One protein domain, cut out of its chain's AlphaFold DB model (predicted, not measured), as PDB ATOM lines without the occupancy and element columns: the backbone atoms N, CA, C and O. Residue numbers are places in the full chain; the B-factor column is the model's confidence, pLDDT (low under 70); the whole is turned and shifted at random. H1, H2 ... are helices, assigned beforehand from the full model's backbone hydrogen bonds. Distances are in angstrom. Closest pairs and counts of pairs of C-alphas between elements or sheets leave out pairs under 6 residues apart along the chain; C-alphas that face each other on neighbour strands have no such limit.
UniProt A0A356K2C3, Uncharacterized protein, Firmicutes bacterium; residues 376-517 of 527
ATOM      1  N   PHE A 376     212.404 225.426 171.479       80.75
ATOM      2  CA  PHE A 376     212.633 225.040 172.874       80.75
ATOM      3  C   PHE A 376     211.398 224.497 173.590       80.75
ATOM      4  O   PHE A 376     211.531 223.669 174.481       80.75
ATOM      5  N   GLU A 377     210.188 224.860 173.168       73.75
ATOM      6  CA  GLU A 377     208.957 224.274 173.720       73.75
ATOM      7  C   GLU A 377     208.766 222.786 173.361       73.75
ATOM      8  O   GLU A 377     207.847 222.127 173.866       73.75
ATOM      9  N   ARG A 378     209.608 222.251 172.467       71.94
ATOM     10  CA  ARG A 378     209.580 220.857 171.990       71.94
ATOM     11  C   ARG A 378     210.532 219.934 172.747       71.94
ATOM     12  O   ARG A 378     210.454 218.721 172.550       71.94
ATOM     13  N   VAL A 379     211.405 220.491 173.577       74.31
ATOM     14  CA  VAL A 379     212.456 219.773 174.300       74.31
ATOM     15  C   VAL A 379     212.385 220.083 175.794       74.31
ATOM     16  O   VAL A 379     211.808 221.092 176.199       74.31
ATOM     17  N   ASN A 380     212.915 219.191 176.629       73.62
ATOM     18  CA  ASN A 380     213.062 219.459 178.062       73.62
ATOM     19  C   ASN A 380     214.345 220.274 178.355       73.62
ATOM     20  O   ASN A 380     215.076 220.648 177.436       73.62
ATOM     21  N   ALA A 381     214.612 220.582 179.629       73.44
ATOM     22  CA  ALA A 381     215.751 221.415 180.024       73.44
ATOM     23  C   ALA A 381     217.114 220.800 179.649       73.44
ATOM     24  O   ALA A 381     217.950 221.499 179.087       73.44
ATOM     25  N   GLU A 382     217.324 219.500 179.886       75.06
ATOM     26  CA  GLU A 382     218.562 218.790 179.513       75.06
ATOM     27  C   GLU A 382     218.750 218.763 177.986       75.06
ATOM     28  O   GLU A 382     219.820 219.062 177.455       75.06
ATOM     29  N   GLU A 383     217.675 218.483 177.256       78.56
ATOM     30  CA  GLU A 383     217.673 218.438 175.797       78.56
ATOM     31  C   GLU A 383     217.867 219.808 175.153       78.56
ATOM     32  O   GLU A 383     218.360 219.878 174.031       78.56
ATOM     33  N   LYS A 384     217.520 220.901 175.839       83.94
ATOM     34  CA  LYS A 384     217.796 222.255 175.354       83.94
ATOM     35  C   LYS A 384     219.298 222.473 175.160       83.94
ATOM     36  O   LYS A 384     219.695 223.020 174.133       83.94
ATOM     37  N   TYR A 385     220.124 222.005 176.096       84.88
ATOM     38  CA  TYR A 385     221.583 222.090 175.985       84.88
ATOM     39  C   TYR A 385     222.114 221.214 174.848       84.88
ATOM     40  O   TYR A 385     222.896 221.685 174.025       84.88
ATOM     41  N   LEU A 386     221.628 219.973 174.741       84.81
ATOM     42  CA  LEU A 386     222.015 219.063 173.657       84.81
ATOM     43  C   LEU A 386     221.574 219.571 172.280       84.81
ATOM     44  O   LEU A 386     222.242 219.319 171.281       84.81
ATOM     45  N   LEU A 387     220.435 220.263 172.209       87.88
ATOM     46  CA  LEU A 387     219.935 220.849 170.973       87.88
ATOM     47  C   LEU A 387     220.827 221.997 170.512       87.88
ATOM     48  O   LEU A 387     221.105 222.083 169.323       87.88
ATOM     49  N   LEU A 388     221.293 222.839 171.436       88.19
ATOM     50  CA  LEU A 388     222.264 223.888 171.131       88.19
ATOM     51  C   LEU A 388     223.602 223.290 170.673       88.19
ATOM     52  O   LEU A 388     224.095 223.680 169.619       88.19
ATOM     53  N   GLU A 389     224.114 222.269 171.374       88.44
ATOM     54  CA  GLU A 389     225.328 221.537 170.968       88.44
ATOM     55  C   GLU A 389     225.178 220.945 169.555       88.44
ATOM     56  O   GLU A 389     226.071 221.068 168.721       88.44
ATOM     57  N   PHE A 390     224.022 220.346 169.244       91.06
ATOM     58  CA  PHE A 390     223.731 219.832 167.908       91.06
ATOM     59  C   PHE A 390     223.662 220.948 166.861       91.06
ATOM     60  O   PHE A 390     224.249 220.809 165.788       91.06
ATOM     61  N   ILE A 391     222.963 222.048 167.158       90.31
ATOM     62  CA  ILE A 391     222.846 223.193 166.248       90.31
ATOM     63  C   ILE A 391     224.232 223.714 165.888       90.31
ATOM     64  O   ILE A 391     224.469 223.981 164.715       90.31
ATOM     65  N   ASP A 392     225.168 223.777 166.834       88.44
ATOM     66  CA  ASP A 392     226.530 224.241 166.576       88.44
ATOM     67  C   ASP A 392     227.291 223.381 165.560       88.44
ATOM     68  O   ASP A 392     228.122 223.916 164.822       88.44
ATOM     69  N   THR A 393     226.941 222.097 165.431       89.31
ATOM     70  CA  THR A 393     227.509 221.187 164.419       89.31
ATOM     71  C   THR A 393     226.900 221.331 163.021       89.31
ATOM     72  O   THR A 393     227.425 220.757 162.065       89.31
ATOM     73  N   LEU A 394     225.798 222.075 162.874       90.38
ATOM     74  CA  LEU A 394     225.143 222.291 161.582       90.38
ATOM     75  C   LEU A 394     225.937 223.253 160.687       90.38
ATOM     76  O   LEU A 394     226.681 224.116 161.160       90.38
ATOM     77  N   SER A 395     225.717 223.139 159.374       90.81
ATOM     78  CA  SER A 395     226.239 224.104 158.404       90.81
ATOM     79  C   SER A 395     225.661 225.505 158.652       90.81
ATOM     80  O   SER A 395     224.560 225.651 159.190       90.81
ATOM     81  N   ASN A 396     226.376 226.553 158.233       89.56
ATOM     82  CA  ASN A 396     225.894 227.932 158.385       89.56
ATOM     83  C   ASN A 396     224.556 228.159 157.662       89.56
ATOM     84  O   ASN A 396     223.687 228.848 158.190       89.56
ATOM     85  N   GLU A 397     224.355 227.526 156.505       89.06
ATOM     86  CA  GLU A 397     223.083 227.576 155.777       89.06
ATOM     87  C   GLU A 397     221.927 226.962 156.575       89.06
ATOM     88  O   GLU A 397     220.848 227.549 156.667       89.06
ATOM     89  N   ASP A 398     222.152 225.799 157.189       89.25
ATOM     90  CA  ASP A 398     221.137 225.108 157.985       89.25
ATOM     91  C   ASP A 398     220.790 225.892 159.258       89.25
ATOM     92  O   ASP A 398     219.616 226.009 159.620       89.25
ATOM     93  N   LYS A 399     221.800 226.491 159.905       89.12
ATOM     94  CA  LYS A 399     221.617 227.389 161.057       89.12
ATOM     95  C   LYS A 399     220.763 228.596 160.683       89.12
ATOM     96  O   LYS A 399     219.776 228.875 161.360       89.12
ATOM     97  N   MET A 400     221.092 229.270 159.579       87.44
ATOM     98  CA  MET A 400     220.323 230.418 159.093       87.44
ATOM     99  C   MET A 400     218.879 230.037 158.763       87.44
ATOM    100  O   MET A 400     217.962 230.799 159.065       87.44
ATOM    101  N   LEU A 401     218.646 228.853 158.190       88.12
ATOM    102  CA  LEU A 401     217.299 228.372 157.890       88.12
ATOM    103  C   LEU A 401     216.476 228.117 159.166       88.12
ATOM    104  O   LEU A 401     215.305 228.499 159.234       88.12
ATOM    105  N   LEU A 402     217.088 227.533 160.203       86.25
ATOM    106  CA  LEU A 402     216.449 227.368 161.512       86.25
ATOM    107  C   LEU A 402     216.166 228.713 162.189       86.25
ATOM    108  O   LEU A 402     215.067 228.897 162.708       86.25
ATOM    109  N   GLN A 403     217.105 229.661 162.139       87.38
ATOM    110  CA  GLN A 403     216.926 231.006 162.697       87.38
ATOM    111  C   GLN A 403     215.860 231.808 161.950       87.38
ATOM    112  O   GLN A 403     215.071 232.523 162.560       87.38
ATOM    113  N   LYS A 404     215.768 231.651 160.627       85.56
ATOM    114  CA  LYS A 404     214.697 232.254 159.829       85.56
ATOM    115  C   LYS A 404     213.322 231.738 160.261       85.56
ATOM    116  O   LYS A 404     212.362 232.501 160.252       85.56
ATOM    117  N   LYS A 405     213.221 230.462 160.658       81.81
ATOM    118  CA  LYS A 405     211.965 229.838 161.104       81.81
ATOM    119  C   LYS A 405     211.619 230.100 162.566       81.81
ATOM    120  O   LYS A 405     210.458 230.341 162.871       81.81
ATOM    121  N   TYR A 406     212.593 230.040 163.464       83.12
ATOM    122  CA  TYR A 406     212.362 230.098 164.911       83.12
ATOM    123  C   TYR A 406     212.931 231.360 165.570       83.12
ATOM    124  O   TYR A 406     212.891 231.472 166.787       83.12
ATOM    125  N   GLY A 407     213.407 232.340 164.801       81.31
ATOM    126  CA  GLY A 407     214.092 233.521 165.333       81.31
ATOM    127  C   GLY A 407     215.571 233.256 165.618       81.31
ATOM    128  O   GLY A 407     216.004 232.110 165.724       81.31
ATOM    129  N   VAL A 408     216.355 234.330 165.744       82.25
ATOM    130  CA  VAL A 408     217.812 234.269 165.995       82.25
ATOM    131  C   VAL A 408     218.137 233.483 167.269       82.25
ATOM    132  O   VAL A 408     219.143 232.779 167.322       82.25
ATOM    133  N   ASP A 409     217.257 233.574 168.265       82.00
ATOM    134  CA  ASP A 409     217.343 232.910 169.563       82.00
ATOM    135  C   ASP A 409     216.526 231.605 169.644       82.00
ATOM    136  O   ASP A 409     216.475 230.981 170.699       82.00
ATOM    137  N   TYR A 410     215.894 231.180 168.545       84.31
ATOM    138  CA  TYR A 410     215.043 229.987 168.442       84.31
ATOM    139  C   TYR A 410     213.772 229.988 169.319       84.31
ATOM    140  O   TYR A 410     213.122 228.943 169.479       84.31
ATOM    141  N   SER A 411     213.388 231.147 169.864       77.50
ATOM    142  CA  SER A 411     212.229 231.295 170.754       77.50
ATOM    143  C   SER A 411     210.919 231.592 170.018       77.50
ATOM    144  O   SER A 411     209.847 231.436 170.606       77.50
ATOM    145  N   ASN A 412     210.967 231.986 168.743       77.81
ATOM    146  CA  ASN A 412     209.774 232.334 167.976       77.81
ATOM    147  C   ASN A 412     208.974 231.097 167.554       77.81
ATOM    148  O   ASN A 412     209.490 229.996 167.341       77.81
ATOM    149  N   THR A 413     207.677 231.317 167.369       68.12
ATOM    150  CA  THR A 413     206.720 230.336 166.865       68.12
ATOM    151  C   THR A 413     206.413 230.649 165.399       68.12
ATOM    152  O   THR A 413     205.987 231.761 165.100       68.12
ATOM    153  N   SER A 414     206.613 229.701 164.478       58.47
ATOM    154  CA  SER A 414     206.319 229.885 163.043       58.47
ATOM    155  C   SER A 414     205.160 228.997 162.592       58.47
ATOM    156  O   SER A 414     205.087 227.818 162.950       58.47
ATOM    157  N   GLU A 415     204.261 229.583 161.798       56.12
ATOM    158  CA  GLU A 415     203.094 228.910 161.223       56.12
ATOM    159  C   GLU A 415     203.482 227.908 160.124       56.12
ATOM    160  O   GLU A 415     204.485 228.081 159.425       56.12
ATOM    161  N   LEU A 416     202.666 226.869 159.909       49.41
ATOM    162  CA  LEU A 416     202.808 226.036 158.710       49.41
ATOM    163  C   LEU A 416     202.542 226.894 157.455       49.41
ATOM    164  O   LEU A 416     201.640 227.723 157.468       49.41
ATOM    165  N   HIS A 417     203.298 226.659 156.374       50.44
ATOM    166  CA  HIS A 417     203.220 227.344 155.063       50.44
ATOM    167  C   HIS A 417     203.942 228.697 154.912       50.44
ATOM    168  O   HIS A 417     203.895 229.279 153.833       50.44
ATOM    169  N   THR A 418     204.705 229.163 155.910       59.84
ATOM    170  CA  THR A 418     205.605 230.333 155.738       59.84
ATOM    171  C   THR A 418     206.877 230.034 154.933       59.84
ATOM    172  O   THR A 418     207.605 230.949 154.554       59.84
ATOM    173  N   PHE A 419     207.155 228.759 154.662       66.12
ATOM    174  CA  PHE A 419     208.367 228.279 153.996       66.12
ATOM    175  C   PHE A 419     208.008 227.375 152.821       66.12
ATOM    176  O   PHE A 419     206.945 226.745 152.829       66.12
ATOM    177  N   SER A 420     208.911 227.271 151.844       77.44
ATOM    178  CA  SER A 420     208.759 226.346 150.719       77.44
ATOM    179  C   SER A 420     208.646 224.889 151.203       77.44
ATOM    180  O   SER A 420     209.007 224.547 152.336       77.44
ATOM    181  N   SER A 421     208.106 224.004 150.363       75.00
ATOM    182  CA  SER A 421     208.030 222.566 150.662       75.00
ATOM    183  C   SER A 421     209.418 221.957 150.884       75.00
ATOM    184  O   SER A 421     209.590 221.135 151.784       75.00
ATOM    185  N   GLU A 422     210.406 222.411 150.116       79.56
ATOM    186  CA  GLU A 422     211.804 221.997 150.207       79.56
ATOM    187  C   GLU A 422     212.461 222.462 151.512       79.56
ATOM    188  O   GLU A 422     213.017 221.643 152.245       79.56
ATOM    189  N   ASP A 423     212.295 223.734 151.886       79.44
ATOM    190  CA  ASP A 423     212.795 224.267 153.160       79.44
ATOM    191  C   ASP A 423     212.168 223.545 154.356       79.44
ATOM    192  O   ASP A 423     212.848 223.177 155.316       79.44
ATOM    193  N   ASN A 424     210.857 223.290 154.306       78.50
ATOM    194  CA  ASN A 424     210.174 222.542 155.357       78.50
ATOM    195  C   ASN A 424     210.675 221.098 155.457       78.50
ATOM    196  O   ASN A 424     210.813 220.584 156.570       78.50
ATOM    197  N   HIS A 425     210.971 220.455 154.326       79.50
ATOM    198  CA  HIS A 425     211.570 219.126 154.305       79.50
ATOM    199  C   HIS A 425     212.983 219.141 154.904       79.50
ATOM    200  O   HIS A 425     213.271 218.348 155.799       79.50
ATOM    201  N   ARG A 426     213.830 220.097 154.501       84.94
ATOM    202  CA  ARG A 426     215.196 220.265 155.020       84.94
ATOM    203  C   ARG A 426     215.189 220.466 156.540       84.94
ATOM    204  O   ARG A 426     215.911 219.779 157.257       84.94
ATOM    205  N   ILE A 427     214.299 221.319 157.052       84.81
ATOM    206  CA  ILE A 427     214.126 221.550 158.496       84.81
ATOM    207  C   ILE A 427     213.647 220.286 159.219       84.81
ATOM    208  O   ILE A 427     214.141 219.976 160.302       84.81
ATOM    209  N   LYS A 428     212.701 219.534 158.642       82.06
ATOM    210  CA  LYS A 428     212.242 218.262 159.220       82.06
ATOM    211  C   LYS A 428     213.408 217.281 159.374       82.06
ATOM    212  O   LYS A 428     213.597 216.741 160.462       82.06
ATOM    213  N   VAL A 429     214.224 217.124 158.332       84.38
ATOM    214  CA  VAL A 429     215.407 216.251 158.344       84.38
ATOM    215  C   VAL A 429     216.426 216.695 159.403       84.38
ATOM    216  O   VAL A 429     216.994 215.853 160.097       84.38
ATOM    217  N   MET A 430     216.645 218.002 159.589       86.94
ATOM    218  CA  MET A 430     217.519 218.506 160.662       86.94
ATOM    219  C   MET A 430     217.012 218.122 162.054       86.94
ATOM    220  O   MET A 430     217.791 217.671 162.891       86.94
ATOM    221  N   LEU A 431     215.709 218.269 162.308       85.94
ATOM    222  CA  LEU A 431     215.118 217.916 163.601       85.94
ATOM    223  C   LEU A 431     215.157 216.401 163.851       85.94
ATOM    224  O   LEU A 431     215.392 215.974 164.979       85.94
ATOM    225  N   GLU A 432     214.994 215.581 162.814       82.44
ATOM    226  CA  GLU A 432     215.177 214.127 162.907       82.44
ATOM    227  C   GLU A 432     216.630 213.764 163.258       82.44
ATOM    228  O   GLU A 432     216.865 212.937 164.144       82.44
ATOM    229  N   LYS A 433     217.614 214.438 162.646       87.62
ATOM    230  CA  LYS A 433     219.034 214.294 163.008       87.62
ATOM    231  C   LYS A 433     219.312 214.720 164.452       87.62
ATOM    232  O   LYS A 433     220.066 214.030 165.136       87.62
ATOM    233  N   ALA A 434     218.668 215.779 164.946       86.44
ATOM    234  CA  ALA A 434     218.777 216.194 166.346       86.44
ATOM    235  C   ALA A 434     218.268 215.098 167.300       86.44
ATOM    236  O   ALA A 434     218.924 214.768 168.285       86.44
ATOM    237  N   VAL A 435     217.143 214.449 166.979       82.75
ATOM    238  CA  VAL A 435     216.618 213.326 167.779       82.75
ATOM    239  C   VAL A 435     217.595 212.147 167.807       82.75
ATOM    240  O   VAL A 435     217.798 211.541 168.863       82.75
ATOM    241  N   LEU A 436     218.226 211.827 166.672       83.75
ATOM    242  CA  LEU A 436     219.265 210.793 166.604       83.75
ATOM    243  C   LEU A 436     220.486 211.163 167.455       83.75
ATOM    244  O   LEU A 436     221.003 210.316 168.184       83.75
ATOM    245  N   TYR A 437     220.901 212.429 167.411       87.50
ATOM    246  CA  TYR A 437     221.984 212.955 168.234       87.50
ATOM    247  C   TYR A 437     221.683 212.806 169.731       87.50
ATOM    248  O   TYR A 437     222.492 212.248 170.475       87.50
ATOM    249  N   PHE A 438     220.476 213.184 170.163       85.06
ATOM    250  CA  PHE A 438     220.038 213.002 171.547       85.06
ATOM    251  C   PHE A 438     220.056 211.529 171.952       85.06
ATOM    252  O   PHE A 438     220.487 211.191 173.048       85.06
ATOM    253  N   ASN A 439     219.579 210.624 171.090       82.62
ATOM    254  CA  ASN A 439     219.589 209.187 171.380       82.62
ATOM    255  C   ASN A 439     221.007 208.648 171.582       82.62
ATOM    256  O   ASN A 439     221.232 207.863 172.501       82.62
ATOM    257  N   ARG A 440     221.959 209.084 170.751       85.44
ATOM    258  CA  ARG A 440     223.367 208.698 170.873       85.44
ATOM    259  C   ARG A 440     223.959 209.168 172.202       85.44
ATOM    260  O   ARG A 440     224.480 208.341 172.943       85.44
ATOM    261  N   LYS A 441     223.788 210.448 172.550       86.94
ATOM    262  CA  LYS A 441     224.269 211.016 173.822       86.94
ATOM    263  C   LYS A 441     223.640 210.333 175.040       86.94
ATOM    264  O   LYS A 441     224.341 209.971 175.980       86.94
ATOM    265  N   SER A 442     222.330 210.065 175.012       83.19
ATOM    266  CA  SER A 442     221.667 209.312 176.086       83.19
ATOM    267  C   SER A 442     222.194 207.877 176.204       83.19
ATOM    268  O   SER A 442     222.286 207.356 177.309       83.19
ATOM    269  N   LYS A 443     222.558 207.231 175.090       84.75
ATOM    270  CA  LYS A 443     223.113 205.871 175.085       84.75
ATOM    271  C   LYS A 443     224.553 205.816 175.609       84.75
ATOM    272  O   LYS A 443     224.911 204.833 176.251       84.75
ATOM    273  N   GLU A 444     225.339 206.861 175.354       86.50
ATOM    274  CA  GLU A 444     226.674 207.062 175.936       86.50
ATOM    275  C   GLU A 444     226.581 207.273 177.460       86.50
ATOM    276  O   GLU A 444     227.358 206.684 178.206       86.50
ATOM    277  N   LYS A 445     225.582 208.037 177.928       85.44
ATOM    278  CA  LYS A 445     225.334 208.299 179.358       85.44
ATOM    279  C   LYS A 445     224.794 207.075 180.114       85.44
ATOM    280  O   LYS A 445     225.273 206.762 181.199       85.44
ATOM    281  N   TYR A 446     223.808 206.371 179.552       87.81
ATOM    282  CA  TYR A 446     223.117 205.246 180.198       87.81
ATOM    283  C   TYR A 446     223.498 203.909 179.550       87.81
ATOM    284  O   TYR A 446     222.731 203.285 178.801       87.81
ATOM    285  N   VAL A 447     224.720 203.463 179.842       83.44
ATOM    286  CA  VAL A 447     225.277 202.216 179.305       83.44
ATOM    287  C   VAL A 447     224.403 201.019 179.706       83.44
ATOM    288  O   VAL A 447     223.980 200.868 180.850       83.44
ATOM    289  N   GLY A 448     224.103 200.149 178.736       82.00
ATOM    290  CA  GLY A 448     223.284 198.951 178.957       82.00
ATOM    291  C   GLY A 448     221.760 199.154 178.950       82.00
ATOM    292  O   GLY A 448     221.047 198.165 179.056       82.00
ATOM    293  N   VAL A 449     221.243 200.376 178.758       86.75
ATOM    294  CA  VAL A 449     219.790 200.642 178.626       86.75
ATOM    295  C   VAL A 449     219.360 200.635 177.157       86.75
ATOM    296  O   VAL A 449     220.058 201.192 176.306       86.75
ATOM    297  N   ARG A 450     218.236 200.006 176.793       87.69
ATOM    298  CA  ARG A 450     217.776 199.966 175.391       87.69
ATOM    299  C   ARG A 450     217.425 201.364 174.868       87.69
ATOM    300  O   ARG A 450     216.825 202.178 175.561       87.69
ATOM    301  N   ILE A 451     217.757 201.628 173.601       83.56
ATOM    302  CA  ILE A 451     217.492 202.927 172.955       83.56
ATOM    303  C   ILE A 451     215.994 203.255 172.897       83.56
ATOM    304  O   ILE A 451     215.610 204.404 173.087       83.56
ATOM    305  N   ASN A 452     215.149 202.236 172.701       82.75
ATOM    306  CA  ASN A 452     213.696 202.389 172.734       82.75
ATOM    307  C   ASN A 452     213.225 202.805 174.130       82.75
ATOM    308  O   ASN A 452     212.448 203.743 174.235       82.75
ATOM    309  N   SER A 453     213.781 202.208 175.189       85.25
ATOM    310  CA  SER A 453     213.456 202.579 176.566       85.25
ATOM    311  C   SER A 453     213.797 204.041 176.870       85.25
ATOM    312  O   SER A 453     212.977 204.766 177.427       85.25
ATOM    313  N   LEU A 454     214.970 204.508 176.428       84.56
ATOM    314  CA  LEU A 454     215.372 205.914 176.555       84.56
ATOM    315  C   LEU A 454     214.452 206.856 175.762       84.56
ATOM    316  O   LEU A 454     214.134 207.950 176.228       84.56
ATOM    317  N   ARG A 455     214.005 206.439 174.572       81.94
ATOM    318  CA  ARG A 455     213.057 207.203 173.749       81.94
ATOM    319  C   ARG A 455     211.684 207.303 174.412       81.94
ATOM    320  O   ARG A 455     211.097 208.381 174.415       81.94
ATOM    321  N   ASP A 456     211.195 206.211 174.985       81.19
ATOM    322  CA  ASP A 456     209.886 206.164 175.637       81.19
ATOM    323  C   ASP A 456     209.889 207.031 176.905       81.19
ATOM    324  O   ASP A 456     209.020 207.887 177.069       81.19
ATOM    325  N   MET A 457     210.930 206.920 177.737       83.69
ATOM    326  CA  MET A 457     211.141 207.800 178.896       83.69
ATOM    327  C   MET A 457     211.224 209.276 178.495       83.69
ATOM    328  O   MET A 457     210.625 210.138 179.133       83.69
ATOM    329  N   ARG A 458     211.916 209.592 177.397       80.00
ATOM    330  CA  ARG A 458     211.992 210.960 176.870       80.00
ATOM    331  C   ARG A 458     210.628 211.491 176.430       80.00
ATOM    332  O   ARG A 458     210.313 212.650 176.693       80.00
ATOM    333  N   ASN A 459     209.815 210.669 175.773       78.56
ATOM    334  CA  ASN A 459     208.456 211.051 175.394       78.56
ATOM    335  C   ASN A 459     207.593 211.322 176.635       78.56
ATOM    336  O   ASN A 459     206.880 212.325 176.674       78.56
ATOM    337  N   ILE A 460     207.734 210.499 177.677       81.56
ATOM    338  CA  ILE A 460     207.072 210.705 178.969       81.56
ATOM    339  C   ILE A 460     207.524 212.021 179.611       81.56
ATOM    340  O   ILE A 460     206.675 212.807 180.021       81.56
ATOM    341  N   ALA A 461     208.820 212.339 179.610       79.81
ATOM    342  CA  ALA A 461     209.342 213.602 180.146       79.81
ATOM    343  C   ALA A 461     208.829 214.859 179.404       79.81
ATOM    344  O   ALA A 461     208.909 215.975 179.918       79.81
ATOM    345  N   ARG A 462     208.289 214.706 178.187       75.56
ATOM    346  CA  ARG A 462     207.668 215.792 177.403       75.56
ATOM    347  C   ARG A 462     206.149 215.882 177.589       75.56
ATOM    348  O   ARG A 462     205.536 216.835 177.097       75.56
ATOM    349  N   SER A 463     205.550 214.906 178.268       75.31
ATOM    350  CA  SER A 463     204.110 214.818 178.501       75.31
ATOM    351  C   SER A 463     203.617 215.914 179.451       75.31
ATOM    352  O   SER A 463     204.381 216.496 180.229       75.31
ATOM    353  N   LYS A 464     202.322 216.236 179.375       76.81
ATOM    354  CA  LYS A 464     201.714 217.221 180.280       76.81
ATOM    355  C   LYS A 464     201.638 216.650 181.697       76.81
ATOM    356  O   LYS A 464     201.868 217.362 182.665       76.81
ATOM    357  N   GLU A 465     201.392 215.354 181.781       77.06
ATOM    358  CA  GLU A 465     201.304 214.544 182.984       77.06
ATOM    359  C   GLU A 465     202.609 214.606 183.780       77.06
ATOM    360  O   GLU A 465     202.570 214.809 184.989       77.06
ATOM    361  N   TYR A 466     203.762 214.524 183.103       81.06
ATOM    362  CA  TYR A 466     205.069 214.705 183.740       81.06
ATOM    363  C   TYR A 466     205.215 216.104 184.334       81.06
ATOM    364  O   TYR A 466     205.548 216.236 185.506       81.06
ATOM    365  N   LYS A 467     204.882 217.149 183.566       81.00
ATOM    366  CA  LYS A 467     204.943 218.539 184.051       81.00
ATOM    367  C   LYS A 467     204.027 218.789 185.248       81.00
ATOM    368  O   LYS A 467     204.374 219.575 186.120       81.00
ATOM    369  N   GLU A 468     202.867 218.141 185.290       80.12
ATOM    370  CA  GLU A 468     201.957 218.221 186.432       80.12
ATOM    371  C   GLU A 468     202.510 217.467 187.657       80.12
ATOM    372  O   GLU A 468     202.384 217.965 188.776       80.12
ATOM    373  N   LEU A 469     203.166 216.314 187.466       81.00
ATOM    374  CA  LEU A 469     203.788 215.541 188.551       81.00
ATOM    375  C   LEU A 469     204.963 216.257 189.224       81.00
ATOM    376  O   LEU A 469     205.148 216.074 190.424       81.00
ATOM    377  N   LEU A 470     205.693 217.109 188.495       81.62
ATOM    378  CA  LEU A 470     206.807 217.896 189.049       81.62
ATOM    379  C   LEU A 470     206.398 218.807 190.218       81.62
ATOM    380  O   LEU A 470     207.251 219.255 190.975       81.62
ATOM    381  N   SER A 471     205.103 219.104 190.372       83.06
ATOM    382  CA  SER A 471     204.598 219.861 191.526       83.06
ATOM    383  C   SER A 471     204.473 219.032 192.813       83.06
ATOM    384  O   SER A 471     204.271 219.606 193.880       83.06
ATOM    385  N   TYR A 472     204.610 217.706 192.722       79.50
ATOM    386  CA  TYR A 472     204.450 216.763 193.834       79.50
ATOM    387  C   TYR A 472     205.696 215.906 194.080       79.50
ATOM    388  O   TYR A 472     205.952 215.531 195.219       79.50
ATOM    389  N   PHE A 473     206.467 215.602 193.034       84.12
ATOM    390  CA  PHE A 473     207.644 214.734 193.096       84.12
ATOM    391  C   PHE A 473     208.837 215.376 192.381       84.12
ATOM    392  O   PHE A 473     208.664 216.232 191.511       84.12
ATOM    393  N   SER A 474     210.060 214.936 192.698       88.25
ATOM    394  CA  SER A 474     211.258 215.387 191.972       88.25
ATOM    395  C   SER A 474     211.255 214.929 190.503       88.25
ATOM    396  O   SER A 474     210.459 214.073 190.110       88.25
ATOM    397  N   GLU A 475     212.146 215.478 189.668       85.94
ATOM    398  CA  GLU A 475     212.240 215.127 188.236       85.94
ATOM    399  C   GLU A 475     212.422 213.618 188.015       85.94
ATOM    400  O   GLU A 475     211.686 212.990 187.249       85.94
ATOM    401  N   ASN A 476     213.354 213.015 188.754       89.38
ATOM    402  CA  ASN A 476     213.667 211.593 188.640       89.38
ATOM    403  C   ASN A 476     212.537 210.703 189.168       89.38
ATOM    404  O   ASN A 476     212.204 209.702 188.535       89.38
ATOM    405  N   GLU A 477     211.913 211.074 190.288       89.50
ATOM    406  CA  GLU A 477     210.776 210.340 190.858       89.50
ATOM    407  C   GLU A 477     209.545 210.424 189.949       89.50
ATOM    408  O   GLU A 477     208.926 209.404 189.649       89.50
ATOM    409  N   SER A 478     209.243 211.616 189.426       88.25
ATOM    410  CA  SER A 478     208.151 211.848 188.474       88.25
ATOM    411  C   SER A 478     208.316 211.002 187.214       88.25
ATOM    412  O   SER A 478     207.363 210.374 186.743       88.25
ATOM    413  N   LEU A 479     209.537 210.957 186.669       88.38
ATOM    414  CA  LEU A 479     209.846 210.164 185.486       88.38
ATOM    415  C   LEU A 479     209.741 208.666 185.784       88.38
ATOM    416  O   LEU A 479     209.181 207.926 184.973       88.38
ATOM    417  N   ALA A 480     210.237 208.219 186.940       88.94
ATOM    418  CA  ALA A 480     210.192 206.820 187.348       88.94
ATOM    419  C   ALA A 480     208.746 206.328 187.522       88.94
ATOM    420  O   ALA A 480     208.369 205.316 186.928       88.94
ATOM    421  N   VAL A 481     207.918 207.083 188.253       87.56
ATOM    422  CA  VAL A 481     206.497 206.775 188.498       87.56
ATOM    423  C   VAL A 481     205.725 206.686 187.188       87.56
ATOM    424  O   VAL A 481     205.064 205.678 186.930       87.56
ATOM    425  N   LEU A 482     205.833 207.699 186.323       86.31
ATOM    426  CA  LEU A 482     205.100 207.702 185.057       86.31
ATOM    427  C   LEU A 482     205.570 206.607 184.101       86.31
ATOM    428  O   LEU A 482     204.741 205.969 183.455       86.31
ATOM    429  N   THR A 483     206.877 206.347 184.034       87.12
ATOM    430  CA  THR A 483     207.421 205.272 183.191       87.12
ATOM    431  C   THR A 483     206.959 203.901 183.670       87.12
ATOM    432  O   THR A 483     206.593 203.049 182.857       87.12
ATOM    433  N   TYR A 484     206.903 203.694 184.985       86.25
ATOM    434  CA  TYR A 484     206.402 202.460 185.576       86.25
ATOM    435  C   TYR A 484     204.895 202.266 185.340       86.25
ATOM    436  O   TYR A 484     204.451 201.166 184.996       86.25
ATOM    437  N   LEU A 485     204.103 203.334 185.481       80.75
ATOM    438  CA  LEU A 485     202.650 203.310 185.299       80.75
ATOM    439  C   LEU A 485     202.220 203.163 183.836       80.75
ATOM    440  O   LEU A 485     201.212 202.510 183.565       80.75
ATOM    441  N   ALA A 486     202.985 203.713 182.892       72.06
ATOM    442  CA  ALA A 486     202.668 203.648 181.468       72.06
ATOM    443  C   ALA A 486     202.713 202.219 180.870       72.06
ATOM    444  O   ALA A 486     202.143 202.047 179.801       72.06
ATOM    445  N   ARG A 487     203.337 201.222 181.546       64.69
ATOM    446  CA  ARG A 487     203.459 199.755 181.245       64.69
ATOM    447  C   ARG A 487     203.428 199.368 179.740       64.69
ATOM    448  O   ARG A 487     202.395 199.468 179.099       64.69
ATOM    449  N   LYS A 488     204.427 198.748 179.084       54.72
ATOM    450  CA  LYS A 488     205.194 197.511 179.397       54.72
ATOM    451  C   LYS A 488     206.478 197.415 178.525       54.72
ATOM    452  O   LYS A 488     206.854 196.328 178.095       54.72
ATOM    453  N   LEU A 489     207.094 198.549 178.178       61.09
ATOM    454  CA  LEU A 489     208.217 198.604 177.221       61.09
ATOM    455  C   LEU A 489     209.595 198.734 177.888       61.09
ATOM    456  O   LEU A 489     210.584 198.246 177.334       61.09
ATOM    457  N   VAL A 490     209.653 199.295 179.099       78.25
ATOM    458  CA  VAL A 490     210.893 199.547 179.850       78.25
ATOM    459  C   VAL A 490     210.929 198.700 181.120       78.25
ATOM    460  O   VAL A 490     209.924 198.623 181.828       78.25
ATOM    461  N   SER A 491     212.051 198.028 181.396       85.31
ATOM    462  CA  SER A 491     212.181 197.210 182.610       85.31
ATOM    463  C   SER A 491     212.389 198.084 183.849       85.31
ATOM    464  O   SER A 491     212.900 199.199 183.758       85.31
ATOM    465  N   THR A 492     212.026 197.573 185.026       85.19
ATOM    466  CA  THR A 492     212.278 198.252 186.309       85.19
ATOM    467  C   THR A 492     213.767 198.523 186.524       85.19
ATOM    468  O   THR A 492     214.130 199.606 186.967       85.19
ATOM    469  N   GLU A 493     214.638 197.604 186.102       85.88
ATOM    470  CA  GLU A 493     216.093 197.801 186.115       85.88
ATOM    471  C   GLU A 493     216.542 198.971 185.225       85.88
ATOM    472  O   GLU A 493     217.416 199.747 185.607       85.88
ATOM    473  N   GLU A 494     215.954 199.113 184.032       87.62
ATOM    474  CA  GLU A 494     216.224 200.239 183.134       87.62
ATOM    475  C   GLU A 494     215.718 201.561 183.736       87.62
ATOM    476  O   GLU A 494     216.409 202.572 183.628       87.62
ATOM    477  N   ILE A 495     214.568 201.551 184.424       88.75
ATOM    478  CA  ILE A 495     214.048 202.714 185.165       88.75
ATOM    479  C   ILE A 495     215.026 203.136 186.257       88.75
ATOM    480  O   ILE A 495     215.412 204.306 186.302       88.75
ATOM    481  N   THR A 496     215.485 202.201 187.087       89.62
ATOM    482  CA  THR A 496     216.450 202.485 188.153       89.62
ATOM    483  C   THR A 496     217.778 202.997 187.595       89.62
ATOM    484  O   THR A 496     218.317 203.965 188.119       89.62
ATOM    485  N   LYS A 497     218.287 202.433 186.491       88.88
ATOM    486  CA  LYS A 497     219.537 202.902 185.857       88.88
ATOM    487  C   LYS A 497     219.464 204.334 185.321       88.88
ATOM    488  O   LYS A 497     220.480 205.020 185.319       88.88
ATOM    489  N   VAL A 498     218.301 204.765 184.833       86.62
ATOM    490  CA  VAL A 498     218.128 206.106 184.246       86.62
ATOM    491  C   VAL A 498     217.766 207.148 185.302       86.62
ATOM    492  O   VAL A 498     218.259 208.269 185.244       86.62
ATOM    493  N   THR A 499     216.915 206.789 186.265       87.69
ATOM    494  CA  THR A 499     216.363 207.732 187.256       87.69
ATOM    495  C   THR A 499     217.088 207.701 188.602       87.69
ATOM    496  O   THR A 499     216.950 208.629 189.392       87.69
ATOM    497  N   GLY A 500     217.842 206.640 188.898       88.44
ATOM    498  CA  GLY A 500     218.461 206.415 190.206       88.44
ATOM    499  C   GLY A 500     217.484 205.998 191.314       88.44
ATOM    500  O   GLY A 500     217.909 205.808 192.449       88.44
ATOM    501  N   VAL A 501     216.189 205.840 191.014       90.56
ATOM    502  CA  VAL A 501     215.159 205.457 191.996       90.56
ATOM    503  C   VAL A 501     215.175 203.939 192.198       90.56
ATOM    504  O   VAL A 501     215.046 203.178 191.232       90.56
ATOM    505  N   SER A 502     215.338 203.492 193.449       90.69
ATOM    506  CA  SER A 502     215.309 202.062 193.788       90.69
ATOM    507  C   SER A 502     213.927 201.456 193.529       90.69
ATOM    508  O   SER A 502     212.916 202.160 193.471       90.69
ATOM    509  N   ILE A 503     213.870 200.134 193.366       86.31
ATOM    510  CA  ILE A 503     212.612 199.434 193.088       86.31
ATOM    511  C   ILE A 503     211.644 199.583 194.270       86.31
ATOM    512  O   ILE A 503     210.456 199.817 194.051       86.31
ATOM    513  N   GLU A 504     212.139 199.518 195.512       87.56
ATOM    514  CA  GLU A 504     211.307 199.709 196.706       87.56
ATOM    515  C   GLU A 504     210.694 201.113 196.724       87.56
ATOM    516  O   GLU A 504     209.472 201.254 196.818       87.56
ATOM    517  N   ARG A 505     211.522 202.149 196.517       90.44
ATOM    518  CA  ARG A 505     211.061 203.543 196.501       90.44
ATOM    519  C   ARG A 505     210.073 203.807 195.366       90.44
ATOM    520  O   ARG A 505     209.113 204.552 195.537       90.44
ATOM    521  N   LEU A 506     210.262 203.172 194.211       87.75
ATOM    522  CA  LEU A 506     209.338 203.277 193.085       87.75
ATOM    523  C   LEU A 506     207.934 202.756 193.439       87.75
ATOM    524  O   LEU A 506     206.939 203.380 193.072       87.75
ATOM    525  N   HIS A 507     207.834 201.637 194.161       87.06
ATOM    526  CA  HIS A 507     206.543 201.090 194.589       87.06
ATOM    527  C   HIS A 507     205.826 201.987 195.608       87.06
ATOM    528  O   HIS A 507     204.600 202.140 195.532       87.06
ATOM    529  N   GLU A 508     206.575 202.614 196.518       88.25
ATOM    530  CA  GLU A 508     206.045 203.612 197.454       88.25
ATOM    531  C   GLU A 508     205.483 204.823 196.709       88.25
ATOM    532  O   GLU A 508     204.307 205.148 196.862       88.25
ATOM    533  N   LEU A 509     206.279 205.423 195.820       87.06
ATOM    534  CA  LEU A 509     205.895 206.604 195.045       87.06
ATOM    535  C   LEU A 509     204.657 206.364 194.173       87.06
ATOM    536  O   LEU A 509     203.804 207.235 194.023       87.06
ATOM    537  N   VAL A 510     204.523 205.164 193.605       85.06
ATOM    538  CA  VAL A 510     203.329 204.776 192.840       85.06
ATOM    539  C   VAL A 510     202.093 204.695 193.738       85.06
ATOM    540  O   VAL A 510     200.995 205.062 193.317       85.06
ATOM    541  N   SER A 511     202.257 204.236 194.977       82.75
ATOM    542  CA  SER A 511     201.176 204.184 195.963       82.75
ATOM    543  C   SER A 511     200.781 205.591 196.425       82.75
ATOM    544  O   SER A 511     199.594 205.911 196.447       82.75
ATOM    545  N   GLU A 512     201.765 206.459 196.692       84.25
ATOM    546  CA  GLU A 512     201.562 207.887 196.976       84.25
ATOM    547  C   GLU A 512     200.816 208.582 195.824       84.25
ATOM    548  O   GLU A 512     199.825 209.275 196.054       84.25
ATOM    549  N   TYR A 513     201.214 208.325 194.574       80.56
ATOM    550  CA  TYR A 513     200.550 208.862 193.387       80.56
ATOM    551  C   TYR A 513     199.082 208.424 193.269       80.56
ATOM    552  O   TYR A 513     198.213 209.251 192.989       80.56
ATOM    553  N   ASN A 514     198.774 207.144 193.505       76.69
ATOM    554  CA  ASN A 514     197.397 206.638 193.437       76.69
ATOM    555  C   ASN A 514     196.483 207.287 194.492       76.69
ATOM    556  O   ASN A 514     195.299 207.510 194.231       76.69
ATOM    557  N   ASN A 515     197.035 207.651 195.651       76.00
ATOM    558  CA  ASN A 515     196.301 208.333 196.717       76.00
ATOM    559  C   ASN A 515     195.974 209.803 196.393       76.00
ATOM    560  O   ASN A 515     195.092 210.379 197.025       76.00
ATOM    561  N   LEU A 516     196.601 210.402 195.371       70.56
ATOM    562  CA  LEU A 516     196.268 211.750 194.884       70.56
ATOM    563  C   LEU A 516     194.956 211.802 194.069       70.56
ATOM    564  O   LEU A 516     194.602 212.859 193.547       70.56
ATOM    565  N   GLY A 517     194.232 210.682 193.924       56.62
ATOM    566  CA  GLY A 517     192.906 210.635 193.290       56.62
ATOM    567  C   GLY A 517     192.900 210.900 191.778       56.62
ATOM    568  O   GLY A 517     191.850 211.199 191.205       56.62
TER     569      GLY A 517
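Overview. This is residues 376 to 517 of the 527 residues of an uncharacterized protein of Firmicutes bacterium (UniProt A0A356K2C3). The long helix H3 is the spine of one lobe, with H1 and H2 packed across its earlier and middle parts; its last part meets H4 of a second lobe, where H4, H5, H7 and H8 surround H6. The printed part has 142 residues with eight named helices, H1 to H8 in chain order, and no named strand: all helix. It is only just loose, close to compact, with a radius of gyration of the C-alphas of 17.7 A, and only just elongated, spanning 51 by 34 by 22 A.

Along the chain. H3, residues 421 to 445, measures 36.4 A from C-alpha 421 at (208.030, 222.566, 150.662) to C-alpha 445 at (225.334, 208.299, 179.358). Before it come H1, residues 381 to 392, 17.5 A, and H2, residues 396 to 406. After it come H4, 451 to 461; H5, 464 to 469; H6, 475 to 485; H7, 492 to 499; and H8, 503 to 515, 18.9 A, ending at C-alpha 515 (196.301, 208.333, 196.717).

Arrangement. The helix packing is mostly crossed, with 1 of 8 touching pairs at a shallow tilt. With residues 434 to 438 alone, H3 touches H1 (closest C-alphas Phe 390 and Ala 434, 6.3 A) at a steep tilt of 61 degrees, opposite ways. With residues 423 to 430 alone it touches H2, about perpendicular at 79 degrees (Leu 402 and Ile 427, 7.0 A), and with 439 to 443 alone H4, at 73 degrees (Lys 443 and Ile 451, 6.7 A). H6 touches H4 (Met 457 and Thr 483, 6.2 A), H5 (Leu 469 and Ser 478, 5.7 A) and H8 (Val 481 and Val 510, 5.7 A). H6 and H7 form a helical hairpin at 22 degrees (Asn 476 and Thr 499, 4.9 A). H1 is apart from H4 to H8. Every O i to N i+4 pair is within hydrogen-bond range in H2 to H8, and 7 of 8 in H1.

Size, cuts and confidence. The C-alphas of Ser 420 and Glu 504, 53.2 A apart, are the farthest. The printed part has no cut. The link from H2 to H3, 14 residues, is long. Mean pLDDT of the printed part is 81.9; residues 413 to 419, 487 to 489 and 517 are under 70.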